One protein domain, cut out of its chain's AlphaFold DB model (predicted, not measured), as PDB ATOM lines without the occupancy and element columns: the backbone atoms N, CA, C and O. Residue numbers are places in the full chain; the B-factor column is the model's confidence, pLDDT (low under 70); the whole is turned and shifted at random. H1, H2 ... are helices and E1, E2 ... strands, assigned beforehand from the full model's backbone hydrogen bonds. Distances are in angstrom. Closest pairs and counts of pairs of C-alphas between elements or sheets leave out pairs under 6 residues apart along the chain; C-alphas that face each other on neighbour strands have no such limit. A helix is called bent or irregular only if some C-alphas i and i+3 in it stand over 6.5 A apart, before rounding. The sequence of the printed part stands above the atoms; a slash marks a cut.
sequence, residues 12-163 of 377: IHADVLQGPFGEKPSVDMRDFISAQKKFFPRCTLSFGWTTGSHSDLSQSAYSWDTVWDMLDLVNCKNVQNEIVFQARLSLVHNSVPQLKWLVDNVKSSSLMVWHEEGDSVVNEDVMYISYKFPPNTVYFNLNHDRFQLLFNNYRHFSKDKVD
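Overview. This is residues 12 to 163 of the 377 residues of an uncharacterized protein of Biomphalaria glabrata (UniProt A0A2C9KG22). A strongly twisted, curled wall of five parallel strands has H1, H2, H3 and H4 on one face; H2, H3 and H4 follow one another in a row, while H1, over E1 and E2 at the E1 edge, touches no other helix. H5, kinked, packs on H4 beyond the other edge, and residues 51 to 63 make a long loop before H2. The printed part has 152 residues, with five named strands and five named helices in alternation, E1 H1 through E5 H5, and the sheet order is E1 E2 E3 E4 E5. It is mixed, helices and strands, and compact, with a radius of gyration of the C-alphas of 15.2 A and spans of 44 by 32 by 26 A.

Arrangement. Look first at the sheet: E1, residues 12 to 18, E2, 44 to 50, E3, 83 to 88, E4, 109 to 114, and E5, 138 to 141. Across E1 and E2 find N 14 and O 46 at 3.0 A; across E2 and E3, N 86 and O 47 at 2.8 A; across E3 and E4, N 112 and O 85 at 2.8 A; across E4 and E5, N 141 and O 113 at 2.8 A. H1, residues 29 to 39, lies over E1 and E2 at a height over the sheet of 10.2 A. H2, residues 64 to 76, lies over E2, and H3, residues 96 to 105, lies over E4 on the same face as H2. H2 and H3 touch, with the closest C-alphas those of Trp 64 and Gln 98 at 5.8 A, at a shallow tilt of 18 degrees, the same way. H4, residues 123 to 132, touches H3, with the C-alphas of Val 96 and Ile 129 closest at 6.7 A. H5, residues 145 to 161, touches H4 at a steep tilt of 48 degrees, with the C-alphas of Met 127 and Ser 158 closest at 5.0 A, and only grazes the sheet with residues 147 to 151. Four strand-helix-strand units, two parallel neighbour strands with a helix between, run from E1, H1, E2 to E4, H4, E5, each with a right-handed crossover. Every O i to N i+4 pair is within hydrogen-bond range in H1, H2 and H3, but 5 of 6 in H4 and 8 of 13 in H5.

Along the chain. Find C-alpha 12 at (6.440, -41.784, -40.986), where E1 begins its 18.2 A; E2 spans 19.3 A, E3 16.6 A, E4 16.4 A and E5 10.5 A. H1 spans 15.2 A, H2 18.1 A, H3 14.1 A and H4 15.1 A. H5 spans 17.7 A and ends at C-alpha 161, (-9.469, -38.966, -12.640); it is irregular, C-alphas 156 and 159 being 8.3 A apart, with a kink of 94 degrees near residue 155.

Size, cuts and confidence. The two C-alphas farthest apart, of Lys 38 and Asp 160, are 46.2 A apart. The printed part has no cut, and the link from E2 to H2 is long, with 13 residues. Mean pLDDT of the printed part is 91.2, and no printed residue is under 70.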
ATOM      1  N   ILE A  12       6.460 -40.537 -40.218       93.50
ATOM      2  CA  ILE A  12       6.440 -41.784 -40.986       93.50
ATOM      3  C   ILE A  12       6.448 -42.929 -39.993       93.50
ATOM      4  O   ILE A  12       7.369 -43.036 -39.185       93.50
ATOM      5  N   HIS A  13       5.414 -43.758 -40.060       95.25
ATOM      6  CA  HIS A  13       5.190 -44.837 -39.114       95.25
ATOM      7  C   HIS A  13       5.477 -46.209 -39.721       95.25
ATOM      8  O   HIS A  13       5.135 -46.463 -40.877       95.25
ATOM      9  N   ALA A  14       6.072 -47.084 -38.914       95.88
ATOM     10  CA  ALA A  14       6.098 -48.517 -39.145       95.88
ATOM     11  C   ALA A  14       6.080 -49.285 -37.817       95.88
ATOM     12  O   ALA A  14       6.764 -48.914 -36.858       95.88
ATOM     13  N   ASP A  15       5.365 -50.407 -37.813       96.81
ATOM     14  CA  ASP A  15       5.529 -51.441 -36.801       96.81
ATOM     15  C   ASP A  15       6.748 -52.288 -37.153       96.81
ATOM     16  O   ASP A  15       6.788 -52.953 -38.189       96.81
ATOM     17  N   VAL A  16       7.767 -52.217 -36.300       95.81
ATOM     18  CA  VAL A  16       9.100 -52.787 -36.566       95.81
ATOM     19  C   VAL A  16       9.475 -53.900 -35.596       95.81
ATOM     20  O   VAL A  16      10.460 -54.605 -35.819       95.81
ATOM     21  N   LEU A  17       8.688 -54.081 -34.535       96.19
ATOM     22  CA  LEU A  17       8.841 -55.145 -33.547       96.19
ATOM     23  C   LEU A  17       7.525 -55.886 -33.337       96.19
ATOM     24  O   LEU A  17       6.448 -55.352 -33.582       96.19
ATOM     25  N   GLN A  18       7.621 -57.137 -32.899       96.19
ATOM     26  CA  GLN A  18       6.447 -57.911 -32.530       96.19
ATOM     27  C   GLN A  18       6.003 -57.522 -31.120       96.19
ATOM     28  O   GLN A  18       6.816 -57.504 -30.199       96.19
ATOM     29  N   GLY A  19       4.728 -57.187 -30.962       95.31
ATOM     30  CA  GLY A  19       4.110 -56.878 -29.676       95.31
ATOM     31  C   GLY A  19       3.145 -57.972 -29.217       95.31
ATOM     32  O   GLY A  19       3.086 -59.054 -29.813       95.31
ATOM     33  N   PRO A  20       2.365 -57.705 -28.157       93.88
ATOM     34  CA  PRO A  20       1.402 -58.657 -27.611       93.88
ATOM     35  C   PRO A  20       0.419 -59.164 -28.671       93.88
ATOM     36  O   PRO A  20      -0.251 -58.378 -29.344       93.88
ATOM     37  N   PHE A  21       0.368 -60.489 -28.834       92.88
ATOM     38  CA  PHE A  21      -0.431 -61.208 -29.840       92.88
ATOM     39  C   PHE A  21      -0.193 -60.787 -31.300       92.88
ATOM     40  O   PHE A  21      -0.915 -61.235 -32.187       92.88
ATOM     41  N   GLY A  22       0.790 -59.927 -31.565       92.88
ATOM     42  CA  GLY A  22       1.085 -59.439 -32.903       92.88
ATOM     43  C   GLY A  22       1.686 -60.528 -33.773       92.88
ATOM     44  O   GLY A  22       2.360 -61.435 -33.284       92.88
ATOM     45  N   GLU A  23       1.486 -60.420 -35.080       94.06
ATOM     46  CA  GLU A  23       2.235 -61.220 -36.046       94.06
ATOM     47  C   GLU A  23       3.660 -60.684 -36.208       94.06
ATOM     48  O   GLU A  23       3.990 -59.581 -35.774       94.06
ATOM     49  N   LYS A  24       4.531 -61.448 -36.867       94.81
ATOM     50  CA  LYS A  24       5.871 -60.958 -37.194       94.81
ATOM     51  C   LYS A  24       5.768 -59.672 -38.042       94.81
ATOM     52  O   LYS A  24       5.046 -59.685 -39.040       94.81
ATOM     53  N   PRO A  25       6.520 -58.603 -37.716       95.56
ATOM     54  CA  PRO A  25       6.551 -57.386 -38.521       95.56
ATOM     55  C   PRO A  25       6.879 -57.669 -39.987       95.56
ATOM     56  O   PRO A  25       7.823 -58.399 -40.298       95.56
ATOM     57  N   SER A  26       6.106 -57.068 -40.890       93.94
ATOM     58  CA  SER A  26       6.337 -57.136 -42.338       93.94
ATOM     59  C   SER A  26       7.392 -56.134 -42.816       93.94
ATOM     60  O   SER A  26       7.945 -56.293 -43.905       93.94
ATOM     61  N   VAL A  27       7.688 -55.117 -42.003       93.38
ATOM     62  CA  VAL A  27       8.670 -54.069 -42.290       93.38
ATOM     63  C   VAL A  27       9.966 -54.363 -41.538       93.38
ATOM     64  O   VAL A  27       9.987 -54.399 -40.309       93.38
ATOM     65  N   ASP A  28      11.068 -54.532 -42.273       91.69
ATOM     66  CA  ASP A  28      12.397 -54.590 -41.662       91.69
ATOM     67  C   ASP A  28      12.849 -53.189 -41.227       91.69
ATOM     68  O   ASP A  28      12.823 -52.223 -41.994       91.69
ATOM     69  N   MET A  29      13.313 -53.082 -39.984       88.44
ATOM     70  CA  MET A  29      13.743 -51.815 -39.398       88.44
ATOM     71  C   MET A  29      14.925 -51.171 -40.138       88.44
ATOM     72  O   MET A  29      15.006 -49.946 -40.259       88.44
ATOM     73  N   ARG A  30      15.893 -51.969 -40.607       88.38
ATOM     74  CA  ARG A  30      17.079 -51.441 -41.297       88.38
ATOM     75  C   ARG A  30      16.674 -50.848 -42.630       88.38
ATOM     76  O   ARG A  30      17.139 -49.754 -42.958       88.38
ATOM     77  N   ASP A  31      15.810 -51.544 -43.355       91.06
ATOM     78  CA  ASP A  31      15.285 -51.079 -44.631       91.06
ATOM     79  C   ASP A  31      14.425 -49.829 -44.440       91.06
ATOM     80  O   ASP A  31      14.606 -48.849 -45.166       91.06
ATOM     81  N   PHE A  32      13.588 -49.800 -43.400       92.00
ATOM     82  CA  PHE A  32      12.769 -48.641 -43.052       92.00
ATOM     83  C   PHE A  32      13.610 -47.394 -42.755       92.00
ATOM     84  O   PHE A  32      13.419 -46.355 -43.391       92.00
ATOM     85  N   ILE A  33      14.604 -47.490 -41.861       89.06
ATOM     86  CA  ILE A  33      15.504 -46.361 -41.570       89.06
ATOM     87  C   ILE A  33      16.305 -45.965 -42.812       89.06
ATOM     88  O   ILE A  33      16.509 -44.778 -43.061       89.06
ATOM     89  N   SER A  34      16.786 -46.931 -43.598       89.31
ATOM     90  CA  SER A  34      17.578 -46.643 -44.801       89.31
ATOM     91  C   SER A  34      16.750 -45.896 -45.846       89.31
ATOM     92  O   SER A  34      17.221 -44.912 -46.424       89.31
ATOM     93  N   ALA A  35      15.496 -46.310 -46.050       89.94
ATOM     94  CA  ALA A  35      14.547 -45.621 -46.909       89.94
ATOM     95  C   ALA A  35      14.235 -44.219 -46.371       89.94
ATOM     96  O   ALA A  35      14.303 -43.245 -47.123       89.94
ATOM     97  N   GLN A  36      13.977 -44.082 -45.070       89.25
ATOM     98  CA  GLN A  36      13.688 -42.787 -44.466       89.25
ATOM     99  C   GLN A  36      14.868 -41.816 -44.585       89.25
ATOM    100  O   GLN A  36      14.677 -40.692 -45.045       89.25
ATOM    101  N   LYS A  37      16.095 -42.240 -44.268       87.19
ATOM    102  CA  LYS A  37      17.293 -41.399 -44.417       87.19
ATOM    103  C   LYS A  37      17.496 -40.939 -45.861       87.19
ATOM    104  O   LYS A  37      17.956 -39.822 -46.089       87.19
ATOM    105  N   LYS A  38      17.149 -41.785 -46.836       88.75
ATOM    106  CA  LYS A  38      17.296 -41.487 -48.266       88.75
ATOM    107  C   LYS A  38      16.218 -40.542 -48.797       88.75
ATOM    108  O   LYS A  38      16.539 -39.651 -49.578       88.75
ATOM    109  N   PHE A  39      14.958 -40.754 -48.423       87.19
ATOM    110  CA  PHE A  39      13.815 -40.077 -49.046       87.19
ATOM    111  C   PHE A  39      13.191 -38.986 -48.168       87.19
ATOM    112  O   PHE A  39      12.694 -37.996 -48.696       87.19
ATOM    113  N   PHE A  40      13.251 -39.130 -46.842       87.38
ATOM    114  CA  PHE A  40      12.584 -38.253 -45.876       87.38
ATOM    115  C   PHE A  40      13.476 -37.905 -44.670       87.38
ATOM    116  O   PHE A  40      13.033 -38.028 -43.529       87.38
ATOM    117  N   PRO A  41      14.716 -37.415 -44.862       86.88
ATOM    118  CA  PRO A  41      15.707 -37.274 -43.785       86.88
ATOM    119  C   PRO A  41      15.287 -36.350 -42.630       86.88
ATOM    120  O   PRO A  41      15.889 -36.402 -41.562       86.88
ATOM    121  N   ARG A  42      14.275 -35.495 -42.834       86.31
ATOM    122  CA  ARG A  42      13.770 -34.525 -41.847       86.31
ATOM    123  C   ARG A  42      12.420 -34.905 -41.224       86.31
ATOM    124  O   ARG A  42      11.845 -34.082 -40.526       86.31
ATOM    125  N   CYS A  43      11.883 -36.092 -41.507       90.69
ATOM    126  CA  CYS A  43      10.637 -36.529 -40.878       90.69
ATOM    127  C   CYS A  43      10.872 -36.988 -39.431       90.69
ATOM    128  O   CYS A  43      11.979 -37.403 -39.072       90.69
ATOM    129  N   THR A  44       9.813 -36.961 -38.631       93.31
ATOM    130  CA  THR A  44       9.756 -37.663 -37.345       93.31
ATOM    131  C   THR A  44       9.568 -39.151 -37.637       93.31
ATOM    132  O   THR A  44       8.741 -39.533 -38.474       93.31
ATOM    133  N   LEU A  45      10.360 -39.994 -36.985       94.69
ATOM    134  CA  LEU A  45      10.255 -41.443 -37.104       94.69
ATOM    135  C   LEU A  45       9.266 -41.955 -36.073       94.69
ATOM    136  O   LEU A  45       9.414 -41.694 -34.885       94.69
ATOM    137  N   SER A  46       8.265 -42.696 -36.523       95.81
ATOM    138  CA  SER A  46       7.308 -43.326 -35.636       95.81
ATOM    139  C   SER A  46       7.487 -44.840 -35.659       95.81
ATOM    140  O   SER A  46       7.371 -45.466 -36.711       95.81
ATOM    141  N   PHE A  47       7.765 -45.425 -34.498       96.81
ATOM    142  CA  PHE A  47       7.967 -46.864 -34.342       96.81
ATOM    143  C   PHE A  47       6.860 -47.448 -33.486       96.81
ATOM    144  O   PHE A  47       6.521 -46.881 -32.449       96.81
ATOM    145  N   GLY A  48       6.312 -48.578 -33.904       97.06
ATOM    146  CA  GLY A  48       5.358 -49.330 -33.105       97.06
ATOM    147  C   GLY A  48       5.690 -50.808 -33.058       97.06
ATOM    148  O   GLY A  48       6.739 -51.269 -33.536       97.06
ATOM    149  N   TRP A  49       4.757 -51.533 -32.462       97.50
ATOM    150  CA  TRP A  49       4.760 -52.976 -32.417       97.50
ATOM    151  C   TRP A  49       3.523 -53.485 -33.132       97.50
ATOM    152  O   TRP A  49       2.433 -52.948 -32.933       97.50
ATOM    153  N   THR A  50       3.663 -54.579 -33.869       96.31
ATOM    154  CA  THR A  50       2.487 -55.318 -34.320       96.31
ATOM    155  C   THR A  50       1.721 -55.811 -33.090       96.31
ATOM    156  O   THR A  50       2.313 -56.323 -32.139       96.31
ATOM    157  N   THR A  51       0.400 -55.660 -33.077       94.62
ATOM    158  CA  THR A  51      -0.451 -56.148 -31.978       94.62
ATOM    159  C   THR A  51      -1.607 -56.953 -32.542       94.62
ATOM    160  O   THR A  51      -2.152 -56.618 -33.593       94.62
ATOM    161  N   GLY A  52      -1.950 -58.049 -31.873       89.31
ATOM    162  CA  GLY A  52      -3.057 -58.907 -32.286       89.31
ATOM    163  C   GLY A  52      -4.385 -58.421 -31.730       89.31
ATOM    164  O   GLY A  52      -4.434 -57.733 -30.711       89.31
ATOM    165  N   SER A  53      -5.479 -58.800 -32.382       81.62
ATOM    166  CA  SER A  53      -6.818 -58.638 -31.815       81.62
ATOM    167  C   SER A  53      -7.127 -59.811 -30.888       81.62
ATOM    168  O   SER A  53      -6.955 -60.969 -31.262       81.62
ATOM    169  N   HIS A  54      -7.605 -59.510 -29.685       79.38
ATOM    170  CA  HIS A  54      -8.046 -60.499 -28.706       79.38
ATOM    171  C   HIS A  54      -9.339 -60.009 -28.046       79.38
ATOM    172  O   HIS A  54      -9.567 -58.804 -27.965       79.38
ATOM    173  N   SER A  55     -10.196 -60.923 -27.583       72.69
ATOM    174  CA  SER A  55     -11.484 -60.555 -26.972       72.69
ATOM    175  C   SER A  55     -11.335 -59.821 -25.638       72.69
ATOM    176  O   SER A  55     -12.255 -59.133 -25.209       72.69
ATOM    177  N   ASP A  56     -10.192 -59.997 -24.978       79.31
ATOM    178  CA  ASP A  56      -9.843 -59.331 -23.729       79.31
ATOM    179  C   ASP A  56      -8.327 -59.098 -23.674       79.31
ATOM    180  O   ASP A  56      -7.549 -60.053 -23.701       79.31
ATOM    181  N   LEU A  57      -7.919 -57.829 -23.639       82.12
ATOM    182  CA  LEU A  57      -6.525 -57.396 -23.501       82.12
ATOM    183  C   LEU A  57      -6.236 -56.811 -22.109       82.12
ATOM    184  O   LEU A  57      -5.122 -56.356 -21.868       82.12
ATOM    185  N   SER A  58      -7.188 -56.865 -21.170       78.25
ATOM    186  CA  SER A  58      -7.072 -56.237 -19.842       78.25
ATOM    187  C   SER A  58      -5.899 -56.753 -19.003       78.25
ATOM    188  O   SER A  58      -5.372 -56.027 -18.169       78.25
ATOM    189  N   GLN A  59      -5.466 -57.995 -19.241       82.69
ATOM    190  CA  GLN A  59      -4.313 -58.624 -18.578       82.69
ATOM    191  C   GLN A  59      -3.034 -58.576 -19.426       82.69
ATOM    192  O   GLN A  59      -2.038 -59.219 -19.109       82.69
ATOM    193  N   SER A  60      -3.066 -57.867 -20.552       88.94
ATOM    194  CA  SER A  60      -1.961 -57.806 -21.506       88.94
ATOM    195  C   SER A  60      -1.194 -56.498 -21.369       88.94
ATOM    196  O   SER A  60      -1.734 -55.478 -20.945       88.94
ATOM    197  N   ALA A  61       0.086 -56.536 -21.725       92.31
ATOM    198  CA  ALA A  61       0.983 -55.400 -21.596       92.31
ATOM    199  C   ALA A  61       2.116 -55.483 -22.617       92.31
ATOM    200  O   ALA A  61       2.521 -56.574 -23.025       92.31
ATOM    201  N   TYR A  62       2.698 -54.337 -22.950       95.12
ATOM    202  CA  TYR A  62       4.070 -54.274 -23.428       95.12
ATOM    203  C   TYR A  62       4.989 -54.717 -22.282       95.12
ATOM    204  O   TYR A  62       5.077 -54.064 -21.239       95.12
ATOM    205  N   SER A  63       5.647 -55.864 -22.448       92.12
ATOM    206  CA  SER A  63       6.585 -56.374 -21.448       92.12
ATOM    207  C   SER A  63       7.862 -55.535 -21.418       92.12
ATOM    208  O   SER A  63       8.212 -54.867 -22.397       92.12
ATOM    209  N   TRP A  64       8.600 -55.617 -20.310       91.44
ATOM    210  CA  TRP A  64       9.922 -55.002 -20.185       91.44
ATOM    211  C   TRP A  64      10.874 -55.425 -21.308       91.44
ATOM    212  O   TRP A  64      11.550 -54.571 -21.874       91.44
ATOM    213  N   ASP A  65      10.869 -56.704 -21.694       90.44
ATOM    214  CA  ASP A  65      11.675 -57.198 -22.814       90.44
ATOM    215  C   ASP A  65      11.300 -56.500 -24.127       90.44
ATOM    216  O   ASP A  65      12.177 -56.005 -24.831       90.44
ATOM    217  N   THR A  66      10.000 -56.360 -24.421       93.19
ATOM    218  CA  THR A  66       9.541 -55.751 -25.685       93.19
ATOM    219  C   THR A  66       9.874 -54.266 -25.806       93.19
ATOM    220  O   THR A  66      10.185 -53.794 -26.904       93.19
ATOM    221  N   VAL A  67       9.831 -53.510 -24.702       95.31
ATOM    222  CA  VAL A  67      10.243 -52.096 -24.719       95.31
ATOM    223  C   VAL A  67      11.761 -51.952 -24.739       95.31
ATOM    224  O   VAL A  67      12.278 -51.018 -25.349       95.31
ATOM    225  N   TRP A  68      12.499 -52.889 -24.140       93.75
ATOM    226  CA  TRP A  68      13.957 -52.884 -24.206       93.75
ATOM    227  C   TRP A  68      14.457 -53.245 -25.604       93.75
ATOM    228  O   TRP A  68      15.357 -52.585 -26.117       93.75
ATOM    229  N   ASP A  69      13.826 -54.196 -26.288       93.81
ATOM    230  CA  ASP A  69      14.132 -54.492 -27.690       93.81
ATOM    231  C   ASP A  69      13.979 -53.242 -28.572       93.81
ATOM    232  O   ASP A  69      14.813 -52.991 -29.447       93.81
ATOM    233  N   MET A  70      12.970 -52.405 -28.301       95.62
ATOM    234  CA  MET A  70      12.794 -51.114 -28.974       95.62
ATOM    235  C   MET A  70      13.941 -50.140 -28.660       95.62
ATOM    236  O   MET A  70      14.474 -49.507 -29.576       95.62
ATOM    237  N   LEU A  71      14.369 -50.049 -27.395       93.69
ATOM    238  CA  LEU A  71      15.523 -49.237 -26.991       93.69
ATOM    239  C   LEU A  71      16.809 -49.678 -27.713       93.69
ATOM    240  O   LEU A  71      17.518 -48.845 -28.285       93.69
ATOM    241  N   ASP A  72      17.107 -50.979 -27.714       91.19
ATOM    242  CA  ASP A  72      18.303 -51.548 -28.348       91.19
ATOM    243  C   ASP A  72      18.306 -51.275 -29.856       91.19
ATOM    244  O   ASP A  72      19.325 -50.894 -30.444       91.19
ATOM    245  N   LEU A  73      17.138 -51.407 -30.480       89.44
ATOM    246  CA  LEU A  73      16.927 -51.166 -31.897       89.44
ATOM    247  C   LEU A  73      17.143 -49.691 -32.277       89.44
ATOM    248  O   LEU A  73      17.823 -49.417 -33.273       89.44
ATOM    249  N   VAL A  74      16.648 -48.741 -31.478       91.25
ATOM    250  CA  VAL A  74      16.886 -47.299 -31.680       91.25
ATOM    251  C   VAL A  74      18.368 -46.952 -31.485       91.25
ATOM    252  O   VAL A  74      18.972 -46.293 -32.342       91.25
ATOM    253  N   ASN A  75      18.985 -47.453 -30.411       88.06
ATOM    254  CA  ASN A  75      20.383 -47.179 -30.071       88.06
ATOM    255  C   ASN A  75      21.362 -47.737 -31.112       88.06
ATOM    256  O   ASN A  75      22.292 -47.045 -31.533       88.06
ATOM    257  N   CYS A  76      21.134 -48.960 -31.601       82.94
ATOM    258  CA  CYS A  76      21.985 -49.611 -32.602       82.94
ATOM    259  C   CYS A  76      22.077 -48.818 -33.919       82.94
ATOM    260  O   CYS A  76      23.067 -48.910 -34.650       82.94
ATOM    261  N   LYS A  77      21.045 -48.038 -34.257       80.38
ATOM    262  CA  LYS A  77      20.928 -47.361 -35.558       80.38
ATOM    263  C   LYS A  77      21.309 -45.889 -35.543       80.38
ATOM    264  O   LYS A  77      21.279 -45.259 -36.609       80.38
ATOM    265  N   ASN A  78      21.715 -45.383 -34.375       76.75
ATOM    266  CA  ASN A  78      22.103 -43.996 -34.147       76.75
ATOM    267  C   ASN A  78      21.104 -43.032 -34.811       76.75
ATOM    268  O   ASN A  78      21.463 -42.216 -35.667       76.75
ATOM    269  N   VAL A  79      19.821 -43.239 -34.515       80.25
ATOM    270  CA  VAL A  79      18.727 -42.437 -35.059       80.25
ATOM    271  C   VAL A  79      18.822 -41.031 -34.468       80.25
ATOM    272  O   VAL A  79      18.836 -40.873 -33.255       80.25
ATOM    273  N   GLN A  80      18.933 -40.019 -35.331       80.69
ATOM    274  CA  GLN A  80      19.079 -38.607 -34.933       80.69
ATOM    275  C   GLN A  80      17.773 -37.811 -35.088       80.69
ATOM    276  O   GLN A  80      17.697 -36.654 -34.687       80.69
ATOM    277  N   ASN A  81      16.766 -38.409 -35.723       87.06
ATOM    278  CA  ASN A  81      15.445 -37.822 -35.910       87.06
ATOM    279  C   ASN A  81      14.667 -37.818 -34.589       87.06
ATOM    280  O   ASN A  81      14.943 -38.629 -33.709       87.06
ATOM    281  N   GLU A  82      13.659 -36.952 -34.485       93.06
ATOM    282  CA  GLU A  82      12.639 -37.080 -33.440       93.06
ATOM    283  C   GLU A  82      11.933 -38.431 -33.565       93.06
ATOM    284  O   GLU A  82      11.654 -38.889 -34.683       93.06
ATOM    285  N   ILE A  83      11.645 -39.054 -32.424       95.38
ATOM    286  CA  ILE A  83      11.047 -40.386 -32.358       95.38
ATOM    287  C   ILE A  83       9.672 -40.311 -31.694       95.38
ATOM    288  O   ILE A  83       9.488 -39.636 -30.686       95.38
ATOM    289  N   VAL A  84       8.700 -41.038 -32.236       97.31
ATOM    290  CA  VAL A  84       7.387 -41.230 -31.615       97.31
ATOM    291  C   VAL A  84       7.096 -42.721 -31.498       97.31
ATOM    292  O   VAL A  84       6.915 -43.401 -32.508       97.31
ATOM    293  N   PHE A  85       7.012 -43.235 -30.276       97.94
ATOM    294  CA  PHE A  85       6.599 -44.615 -30.034       97.94
ATOM    295  C   PHE A  85       5.077 -44.726 -30.093       97.94
ATOM    296  O   PHE A  85       4.385 -43.930 -29.462       97.94
ATOM    297  N   GLN A  86       4.546 -45.686 -30.846       97.44
ATOM    298  CA  GLN A  86       3.108 -45.937 -30.921       97.44
ATOM    299  C   GLN A  86       2.706 -47.068 -29.985       97.44
ATOM    300  O   GLN A  86       3.229 -48.173 -30.091       97.44
ATOM    301  N   ALA A  87       1.744 -46.796 -29.109       97.25
ATOM    302  CA  ALA A  87       1.191 -47.773 -28.184       97.25
ATOM    303  C   ALA A  87      -0.328 -47.881 -28.352       97.25
ATOM    304  O   ALA A  87      -1.030 -46.870 -28.418       97.25
ATOM    305  N   ARG A  88      -0.840 -49.112 -28.387       95.19
ATOM    306  CA  ARG A  88      -2.275 -49.392 -28.424       95.19
ATOM    307  C   ARG A  88      -2.880 -49.150 -27.047       95.19
ATOM    308  O   ARG A  88      -2.372 -49.658 -26.047       95.19
ATOM    309  N   LEU A  89      -3.973 -48.399 -26.995       94.12
ATOM    310  CA  LEU A  89      -4.604 -47.955 -25.755       94.12
ATOM    311  C   LEU A  89      -5.061 -49.119 -24.863       94.12
ATOM    312  O   LEU A  89      -4.914 -49.038 -23.653       94.12
ATOM    313  N   SER A  90      -5.541 -50.224 -25.430       92.25
ATOM    314  CA  SER A  90      -5.964 -51.410 -24.662       92.25
ATOM    315  C   SER A  90      -4.834 -52.140 -23.930       92.25
ATOM    316  O   SER A  90      -5.103 -52.912 -23.018       92.25
ATOM    317  N   LEU A  91      -3.573 -51.886 -24.290       93.69
ATOM    318  CA  LEU A  91      -2.399 -52.457 -23.622       93.69
ATOM    319  C   LEU A  91      -1.791 -51.499 -22.593       93.69
ATOM    320  O   LEU A  91      -0.888 -51.873 -21.847       93.69
ATOM    321  N   VAL A  92      -2.238 -50.243 -22.563       92.62
ATOM    322  CA  VAL A  92      -1.619 -49.182 -21.763       92.62
ATOM    323  C   VAL A  92      -1.757 -49.429 -20.267       92.62
ATOM    324  O   VAL A  92      -0.796 -49.153 -19.549       92.62
ATOM    325  N   HIS A  93      -2.899 -49.962 -19.820       89.75
ATOM    326  CA  HIS A  93      -3.236 -50.166 -18.407       89.75
ATOM    327  C   HIS A  93      -2.062 -50.743 -17.593       89.75
ATOM    328  O   HIS A  93      -1.649 -50.168 -16.586       89.75
ATOM    329  N   ASN A  94      -1.438 -51.804 -18.118       90.81
ATOM    330  CA  ASN A  94      -0.329 -52.530 -17.485       90.81
ATOM    331  C   ASN A  94       1.060 -52.197 -18.073       90.81
ATOM    332  O   ASN A  94       2.040 -52.889 -17.790       90.81
ATOM    333  N   SER A  95       1.162 -51.160 -18.910       94.38
ATOM    334  CA  SER A  95       2.388 -50.817 -19.656       94.38
ATOM    335  C   SER A  95       2.957 -49.439 -19.343       94.38
ATOM    336  O   SER A  95       4.012 -49.082 -19.868       94.38
ATOM    337  N   VAL A  96       2.269 -48.627 -18.534       93.81
ATOM    338  CA  VAL A  96       2.688 -47.243 -18.267       93.81
ATOM    339  C   VAL A  96       4.135 -47.149 -17.758       93.81
ATOM    340  O   VAL A  96       4.885 -46.361 -18.337       93.81
ATOM    341  N   PRO A  97       4.587 -47.952 -16.772       91.69
ATOM    342  CA  PRO A  97       5.987 -47.930 -16.333       91.69
ATOM    343  C   PRO A  97       6.992 -48.259 -17.448       91.69
ATOM    344  O   PRO A  97       8.015 -47.590 -17.573       91.69
ATOM    345  N   GLN A  98       6.686 -49.256 -18.277       94.19
ATOM    346  CA  GLN A  98       7.525 -49.746 -19.371       94.19
ATOM    347  C   GLN A  98       7.665 -48.687 -20.469       94.19
ATOM    348  O   GLN A  98       8.771 -48.356 -20.897       94.19
ATOM    349  N   LEU A  99       6.537 -48.112 -20.896       96.44
ATOM    350  CA  LEU A  99       6.494 -47.058 -21.911       96.44
ATOM    351  C   LEU A  99       7.176 -45.783 -21.416       96.44
ATOM    352  O   LEU A  99       7.906 -45.138 -22.168       96.44
ATOM    353  N   LYS A 100       6.973 -45.431 -20.142       94.19
ATOM    354  CA  LYS A 100       7.612 -44.266 -19.531       94.19
ATOM    355  C   LYS A 100       9.122 -44.446 -19.440       94.19
ATOM    356  O   LYS A 100       9.856 -43.546 -19.828       94.19
ATOM    357  N   TRP A 101       9.583 -45.626 -19.026       94.12
ATOM    358  CA  TRP A 101      11.004 -45.957 -19.027       94.12
ATOM    359  C   TRP A 101      11.628 -45.849 -20.424       94.12
ATOM    360  O   TRP A 101      12.710 -45.277 -20.556       94.12
ATOM    361  N   LEU A 102      10.945 -46.336 -21.467       95.94
ATOM    362  CA  LEU A 102      11.433 -46.237 -22.844       95.94
ATOM    363  C   LEU A 102      11.572 -44.776 -23.294       95.94
ATOM    364  O   LEU A 102      12.616 -44.400 -23.825       95.94
ATOM    365  N   VAL A 103      10.548 -43.951 -23.053       95.31
ATOM    366  CA  VAL A 103      10.575 -42.521 -23.405       95.31
ATOM    367  C   VAL A 103      11.668 -41.778 -22.631       95.31
ATOM    368  O   VAL A 103      12.419 -41.009 -23.225       95.31
ATOM    369  N   ASP A 104      11.831 -42.059 -21.335       92.44
ATOM    370  CA  ASP A 104      12.869 -41.442 -20.499       92.44
ATOM    371  C   ASP A 104      14.296 -41.829 -20.957       92.44
ATOM    372  O   ASP A 104      15.237 -41.050 -20.787       92.44
ATOM    373  N   ASN A 105      14.470 -43.006 -21.578       92.06
ATOM    374  CA  ASN A 105      15.768 -43.511 -22.047       92.06
ATOM    375  C   ASN A 105      16.093 -43.176 -23.513       92.06
ATOM    376  O   ASN A 105      17.220 -43.409 -23.957       92.06
ATOM    377  N   VAL A 106      15.155 -42.595 -24.268       92.00
ATOM    378  CA  VAL A 106      15.373 -42.194 -25.665       92.00
ATOM    379  C   VAL A 106      15.245 -40.682 -25.800       92.00
ATOM    380  O   VAL A 106      14.173 -40.096 -25.657       92.00
ATOM    381  N   LYS A 107      16.365 -40.032 -26.129       88.81
ATOM    382  CA  LYS A 107      16.411 -38.581 -26.345       88.81
ATOM    383  C   LYS A 107      15.463 -38.163 -27.465       88.81
ATOM    384  O   LYS A 107      15.408 -38.819 -28.501       88.81
ATOM    385  N   SER A 108      14.790 -37.029 -27.272       90.25
ATOM    386  CA  SER A 108      13.863 -36.456 -28.259       90.25
ATOM    387  C   SER A 108      12.790 -37.452 -28.713       90.25
ATOM    388  O   SER A 108      12.470 -37.531 -29.902       90.25
ATOM    389  N   SER A 109      12.263 -38.224 -27.758       95.06
ATOM    390  CA  SER A 109      11.166 -39.151 -27.993       95.06
ATOM    391  C   SER A 109       9.869 -38.709 -27.322       95.06
ATOM    392  O   SER A 109       9.875 -38.003 -26.313       95.06
ATOM    393  N   SER A 110       8.759 -39.139 -27.912       97.00
ATOM    394  CA  SER A 110       7.397 -38.936 -27.424       97.00
ATOM    395  C   SER A 110       6.586 -40.223 -27.587       97.00
ATOM    396  O   SER A 110       6.982 -41.142 -28.307       97.00
ATOM    397  N   LEU A 111       5.419 -40.281 -26.954       97.94
ATOM    398  CA  LEU A 111       4.467 -41.384 -27.053       97.94
ATOM    399  C   LEU A 111       3.231 -40.957 -27.862       97.94
ATOM    400  O   LEU A 111       2.697 -39.870 -27.660       97.94
ATOM    401  N   MET A 112       2.745 -41.807 -28.760       97.50
ATOM    402  CA  MET A 112       1.440 -41.686 -29.414       97.50
ATOM    403  C   MET A 112       0.586 -42.880 -28.998       97.50
ATOM    404  O   MET A 112       0.923 -44.021 -29.304       97.50
ATOM    405  N   VAL A 113      -0.520 -42.618 -28.309       96.94
ATOM    406  CA  VAL A 113      -1.464 -43.653 -27.887       96.94
ATOM    407  C   VAL A 113      -2.641 -43.687 -28.850       96.94
ATOM    408  O   VAL A 113      -3.332 -42.683 -29.019       96.94
ATOM    409  N   TRP A 114      -2.881 -44.829 -29.484       95.50
ATOM    410  CA  TRP A 114      -3.951 -45.002 -30.464       95.50
ATOM    411  C   TRP A 114      -4.973 -46.037 -29.995       95.50
ATOM    412  O   TRP A 114      -4.638 -46.986 -29.292       95.50
ATOM    413  N   HIS A 115      -6.235 -45.831 -30.355       93.69
ATOM    414  CA  HIS A 115      -7.339 -46.724 -30.012       93.69
ATOM    415  C   HIS A 115      -7.786 -47.515 -31.245       93.69
ATOM    416  O   HIS A 115      -8.135 -46.900 -32.255       93.69
ATOM    417  N   GLU A 116      -7.798 -48.847 -31.146       91.00
ATOM    418  CA  GLU A 116      -8.353 -49.731 -32.177       91.00
ATOM    419  C   GLU A 116      -9.868 -49.862 -32.010       91.00
ATOM    420  O   GLU A 116     -10.376 -49.933 -30.890       91.00
ATOM    421  N   GLU A 117     -10.608 -49.920 -33.112       87.44
ATOM    422  CA  GLU A 117     -12.049 -50.141 -33.030       87.44
ATOM    423  C   GLU A 117     -12.353 -51.550 -32.490       87.44
ATOM    424  O   GLU A 117     -11.784 -52.546 -32.928       87.44
ATOM    425  N   GLY A 118     -13.269 -51.638 -31.523       85.75
ATOM    426  CA  GLY A 118     -13.637 -52.900 -30.874       85.75
ATOM    427  C   GLY A 118     -12.801 -53.261 -29.644       85.75
ATOM    428  O   GLY A 118     -13.159 -54.211 -28.947       85.75
ATOM    429  N   ASP A 119     -11.752 -52.496 -29.326       87.62
ATOM    430  CA  ASP A 119     -11.028 -52.664 -28.069       87.62
ATOM    431  C   ASP A 119     -11.904 -52.322 -26.860       87.62
ATOM    432  O   ASP A 119     -12.591 -51.298 -26.818       87.62
ATOM    433  N   SER A 120     -11.825 -53.162 -25.828       84.06
ATOM    434  CA  SER A 120     -12.334 -52.812 -24.504       84.06
ATOM    435  C   SER A 120     -11.246 -52.054 -23.748       84.06
ATOM    436  O   SER A 120     -10.140 -52.563 -23.575       84.06
ATOM    437  N   VAL A 121     -11.550 -50.827 -23.328       81.94
ATOM    438  CA  VAL A 121     -10.608 -49.928 -22.652       81.94
ATOM    439  C   VAL A 121     -11.253 -49.346 -21.402       81.94
ATOM    440  O   VAL A 121     -12.422 -48.942 -21.415       81.94
ATOM    441  N   VAL A 122     -10.466 -49.262 -20.332       80.62
ATOM    442  CA  VAL A 122     -10.852 -48.614 -19.080       80.62
ATOM    443  C   VAL A 122     -10.665 -47.102 -19.243       80.62
ATOM    444  O   VAL A 122      -9.623 -46.629 -19.690       80.62
ATOM    445  N   ASN A 123     -11.691 -46.306 -18.921       79.56
ATOM    446  CA  ASN A 123     -11.661 -44.847 -19.121       79.56
ATOM    447  C   ASN A 123     -10.438 -44.197 -18.454       79.56
ATOM    448  O   ASN A 123      -9.842 -43.257 -18.982       79.56
ATOM    449  N   GLU A 124     -10.105 -44.704 -17.275       86.69
ATOM    450  CA  GLU A 124      -9.037 -44.245 -16.410       86.69
ATOM    451  C   GLU A 124      -7.657 -44.381 -17.081       86.69
ATOM    452  O   GLU A 124      -6.763 -43.607 -16.750       86.69
ATOM    453  N   ASP A 125      -7.484 -45.243 -18.093       89.62
ATOM    454  CA  ASP A 125      -6.200 -45.461 -18.783       89.62
ATOM    455  C   ASP A 125      -5.732 -44.227 -19.562       89.62
ATOM    456  O   ASP A 125      -4.554 -43.851 -19.527       89.62
ATOM    457  N   VAL A 126      -6.666 -43.534 -20.226       92.62
ATOM    458  CA  VAL A 126      -6.368 -42.279 -20.938       92.62
ATOM    459  C   VAL A 126      -5.885 -41.221 -19.943       92.62
ATOM    460  O   VAL A 126      -4.969 -40.443 -20.239       92.62
ATOM    461  N   MET A 127      -6.486 -41.193 -18.750       93.94
ATOM    462  CA  MET A 127      -6.106 -40.269 -17.681       93.94
ATOM    463  C   MET A 127      -4.792 -40.681 -17.030       93.94
ATOM    464  O   MET A 127      -3.976 -39.808 -16.748       93.94
ATOM    465  N   TYR A 128      -4.531 -41.979 -16.881       93.25
ATOM    466  CA  TYR A 128      -3.292 -42.490 -16.315       93.25
ATOM    467  C   TYR A 128      -2.082 -42.074 -17.160       93.25
ATOM    468  O   TYR A 128      -1.145 -41.468 -16.638       93.25
ATOM    469  N   ILE A 129      -2.136 -42.264 -18.483       94.44
ATOM    470  CA  ILE A 129      -1.085 -41.764 -19.383       94.44
ATOM    471  C   ILE A 129      -1.000 -40.238 -19.353       94.44
ATOM    472  O   ILE A 129       0.093 -39.686 -19.243       94.44
ATOM    473  N   SER A 130      -2.136 -39.538 -19.426       94.00
ATOM    474  CA  SER A 130      -2.148 -38.067 -19.401       94.00
ATOM    475  C   SER A 130      -1.568 -37.490 -18.108       94.00
ATOM    476  O   SER A 130      -1.088 -36.361 -18.100       94.00
ATOM    477  N   TYR A 131      -1.650 -38.239 -17.010       93.94
ATOM    478  CA  TYR A 131      -1.082 -37.881 -15.718       93.94
ATOM    479  C   TYR A 131       0.426 -38.151 -15.653       93.94
ATOM    480  O   TYR A 131       1.181 -37.317 -15.161       93.94
ATOM    481  N   LYS A 132       0.875 -39.297 -16.179       93.06
ATOM    482  CA  LYS A 132       2.272 -39.746 -16.081       93.06
ATOM    483  C   LYS A 132       3.224 -39.126 -17.101       93.06
ATOM    484  O   LYS A 132       4.434 -39.091 -16.864       93.06
ATOM    485  N   PHE A 133       2.703 -38.646 -18.225       93.12
ATOM    486  CA  PHE A 133       3.503 -38.054 -19.293       93.12
ATOM    487  C   PHE A 133       3.277 -36.541 -19.378       93.12
ATOM    488  O   PHE A 133       2.127 -36.093 -19.418       93.12
ATOM    489  N   PRO A 134       4.348 -35.731 -19.481       89.50
ATOM    490  CA  PRO A 134       4.224 -34.311 -19.780       89.50
ATOM    491  C   PRO A 134       3.366 -34.068 -21.037       89.50
ATOM    492  O   PRO A 134       3.543 -34.776 -22.036       89.50
ATOM    493  N   PRO A 135       2.475 -33.055 -21.061       87.75
ATOM    494  CA  PRO A 135       1.542 -32.847 -22.173       87.75
ATOM    495  C   PRO A 135       2.187 -32.708 -23.562       87.75
ATOM    496  O   PRO A 135       1.560 -33.041 -24.562       87.75
ATOM    497  N   ASN A 136       3.431 -32.233 -23.631       89.31
ATOM    498  CA  ASN A 136       4.208 -32.071 -24.863       89.31
ATOM    499  C   ASN A 136       4.949 -33.343 -25.318       89.31
ATOM    500  O   ASN A 136       5.576 -33.320 -26.371       89.31
ATOM    501  N   THR A 137       4.889 -34.424 -24.540       91.50
ATOM    502  CA  THR A 137       5.572 -35.702 -24.821       91.50
ATOM    503  C   THR A 137       4.603 -36.844 -25.110       91.50
ATOM    504  O   THR A 137       5.037 -37.955 -25.402       91.50
ATOM    505  N   VAL A 138       3.291 -36.589 -25.045       95.44
ATOM    506  CA  VAL A 138       2.269 -37.593 -25.340       95.44
ATOM    507  C   VAL A 138       1.149 -37.056 -26.226       95.44
ATOM    508  O   VAL A 138       0.593 -35.975 -26.004       95.44
ATOM    509  N   TYR A 139       0.802 -37.854 -27.228       95.38
ATOM    510  CA  TYR A 139      -0.224 -37.601 -28.226       95.38
ATOM    511  C   TYR A 139      -1.238 -38.739 -28.233       95.38
ATOM    512  O   TYR A 139      -0.944 -39.850 -27.796       95.38
ATOM    513  N   PHE A 140      -2.437 -38.451 -28.726       94.81
ATOM    514  CA  PHE A 140      -3.556 -39.375 -28.660       94.81
ATOM    515  C   PHE A 140      -4.310 -39.410 -29.988       94.81
ATOM    516  O   PHE A 140      -4.704 -38.367 -30.509       94.81
ATOM    517  N   ASN A 141      -4.544 -40.616 -30.497       94.25
ATOM    518  CA  ASN A 141      -5.443 -40.907 -31.606       94.25
ATOM    519  C   ASN A 141      -6.606 -41.768 -31.088       94.25
ATOM    520  O   ASN A 141      -6.614 -42.995 -31.202       94.25
ATOM    521  N   LEU A 142      -7.558 -41.104 -30.434       90.94
ATOM    522  CA  LEU A 142      -8.719 -41.726 -29.804       90.94
ATOM    523  C   LEU A 142      -9.857 -41.728 -30.821       90.94
ATOM    524  O   LEU A 142     -10.618 -40.767 -30.909       90.94
ATOM    525  N   ASN A 143      -9.955 -42.784 -31.622       85.00
ATOM    526  CA  ASN A 143     -10.994 -42.930 -32.641       85.00
ATOM    527  C   ASN A 143     -12.359 -43.314 -32.016       85.00
ATOM    528  O   ASN A 143     -12.981 -44.292 -32.413       85.00
ATOM    529  N   HIS A 144     -12.770 -42.614 -30.948       87.88
ATOM    530  CA  HIS A 144     -13.996 -42.878 -30.195       87.88
ATOM    531  C   HIS A 144     -14.434 -41.643 -29.378       87.88
ATOM    532  O   HIS A 144     -13.697 -41.161 -28.509       87.88
ATOM    533  N   ASP A 145     -15.673 -41.179 -29.581       87.69
ATOM    534  CA  ASP A 145     -16.203 -39.926 -29.009       87.69
ATOM    535  C   ASP A 145     -16.106 -39.854 -27.482       87.69
ATOM    536  O   ASP A 145     -15.728 -38.826 -26.922       87.69
ATOM    537  N   ARG A 146     -16.397 -40.961 -26.785       88.31
ATOM    538  CA  ARG A 146     -16.283 -41.041 -25.316       88.31
ATOM    539  C   ARG A 146     -14.873 -40.713 -24.817       88.31
ATOM    540  O   ARG A 146     -14.739 -39.946 -23.867       88.31
ATOM    541  N   PHE A 147     -13.836 -41.283 -25.436       89.88
ATOM    542  CA  PHE A 147     -12.451 -41.062 -25.014       89.88
ATOM    543  C   PHE A 147     -11.980 -39.659 -25.397       89.88
ATOM    544  O   PHE A 147     -11.322 -39.010 -24.588       89.88
ATOM    545  N   GLN A 148     -12.394 -39.151 -26.562       90.06
ATOM    546  CA  GLN A 148     -12.158 -37.755 -26.943       90.06
ATOM    547  C   GLN A 148     -12.792 -36.767 -25.958       90.06
ATOM    548  O   GLN A 148     -12.143 -35.819 -25.524       90.06
ATOM    549  N   LEU A 149     -14.044 -36.998 -25.555       91.25
ATOM    550  CA  LEU A 149     -14.738 -36.149 -24.587       91.25
ATOM    551  C   LEU A 149     -14.039 -36.169 -23.221       91.25
ATOM    552  O   LEU A 149     -13.816 -35.114 -22.627       91.25
ATOM    553  N   LEU A 150     -13.674 -37.362 -22.734       89.19
ATOM    554  CA  LEU A 150     -12.934 -37.523 -21.483       89.19
ATOM    555  C   LEU A 150     -11.606 -36.758 -21.537       89.19
ATOM    556  O   LEU A 150     -11.290 -35.985 -20.633       89.19
ATOM    557  N   PHE A 151     -10.860 -36.938 -22.622       91.12
ATOM    558  CA  PHE A 151      -9.582 -36.286 -22.840       91.12
ATOM    559  C   PHE A 151      -9.707 -34.759 -22.868       91.12
ATOM    560  O   PHE A 151      -9.027 -34.078 -22.103       91.12
ATOM    561  N   ASN A 152     -10.623 -34.216 -23.670       91.75
ATOM    562  CA  ASN A 152     -10.815 -32.770 -23.801       91.75
ATOM    563  C   ASN A 152     -11.206 -32.102 -22.476       91.75
ATOM    564  O   ASN A 152     -10.749 -30.997 -22.188       91.75
ATOM    565  N   ASN A 153     -12.018 -32.773 -21.657       92.38
ATOM    566  CA  ASN A 153     -12.503 -32.211 -20.398       92.38
ATOM    567  C   ASN A 153     -11.492 -32.339 -19.252       92.38
ATOM    568  O   ASN A 153     -11.445 -31.468 -18.382       92.38
ATOM    569  N   TYR A 154     -10.712 -33.423 -19.221       92.75
ATOM    570  CA  TYR A 154      -9.959 -33.803 -18.025       92.75
ATOM    571  C   TYR A 154      -8.456 -33.959 -18.227       92.75
ATOM    572  O   TYR A 154      -7.769 -34.167 -17.235       92.75
ATOM    573  N   ARG A 155      -7.893 -33.794 -19.434       90.62
ATOM    574  CA  ARG A 155      -6.436 -33.930 -19.645       90.62
ATOM    575  C   ARG A 155      -5.609 -33.093 -18.662       90.62
ATOM    576  O   ARG A 155      -4.617 -33.580 -18.129       90.62
ATOM    577  N   HIS A 156      -6.015 -31.848 -18.419       90.25
ATOM    578  CA  HIS A 156      -5.320 -30.929 -17.505       90.25
ATOM    579  C   HIS A 156      -5.626 -31.175 -16.017       90.25
ATOM    580  O   HIS A 156      -4.947 -30.620 -15.160       90.25
ATOM    581  N   PHE A 157      -6.610 -32.025 -15.720       92.12
ATOM    582  CA  PHE A 157      -7.040 -32.436 -14.379       92.12
ATOM    583  C   PHE A 157      -6.953 -33.963 -14.228       92.12
ATOM    584  O   PHE A 157      -7.726 -34.577 -13.493       92.12
ATOM    585  N   SER A 158      -6.031 -34.590 -14.963       92.81
ATOM    586  CA  SER A 158      -5.933 -36.046 -15.087       92.81
ATOM    587  C   SER A 158      -5.722 -36.716 -13.733       92.81
ATOM    588  O   SER A 158      -6.338 -37.740 -13.459       92.81
ATOM    589  N   LYS A 159      -4.949 -36.078 -12.846       93.12
ATOM    590  CA  LYS A 159      -4.710 -36.515 -11.462       93.12
ATOM    591  C   LYS A 159      -5.992 -36.798 -10.669       93.12
ATOM    592  O   LYS A 159      -6.008 -37.715  -9.859       93.12
ATOM    593  N   ASP A 160      -7.065 -36.050 -10.911       92.50
ATOM    594  CA  ASP A 160      -8.330 -36.206 -10.178       92.50
ATOM    595  C   ASP A 160      -9.206 -37.334 -10.756       92.50
ATOM    596  O   ASP A 160     -10.309 -37.591 -10.267       92.50
ATOM    597  N   LYS A 161      -8.749 -37.963 -11.846       92.69
ATOM    598  CA  LYS A 161      -9.469 -38.966 -12.640       92.69
ATOM    599  C   LYS A 161      -8.694 -40.270 -12.830       92.69
ATOM    600  O   LYS A 161      -9.153 -41.120 -13.586       92.69
ATOM    601  N   VAL A 162      -7.536 -40.425 -12.188       93.00
ATOM    602  CA  VAL A 162      -6.795 -41.693 -12.181       93.00
ATOM    603  C   VAL A 162      -7.276 -42.610 -11.062       93.00
ATOM    604  O   VAL A 162      -7.825 -42.151 -10.058       93.00
ATOM    605  N   ASP A 163      -7.028 -43.908 -11.224       91.62
ATOM    606  CA  ASP A 163      -7.240 -44.895 -10.168       91.62
ATOM    607  C   ASP A 163      -6.413 -44.546  -8.903       91.62
ATOM    608  O   ASP A 163      -5.253 -44.133  -9.025       91.62
TER     609      ASP A 163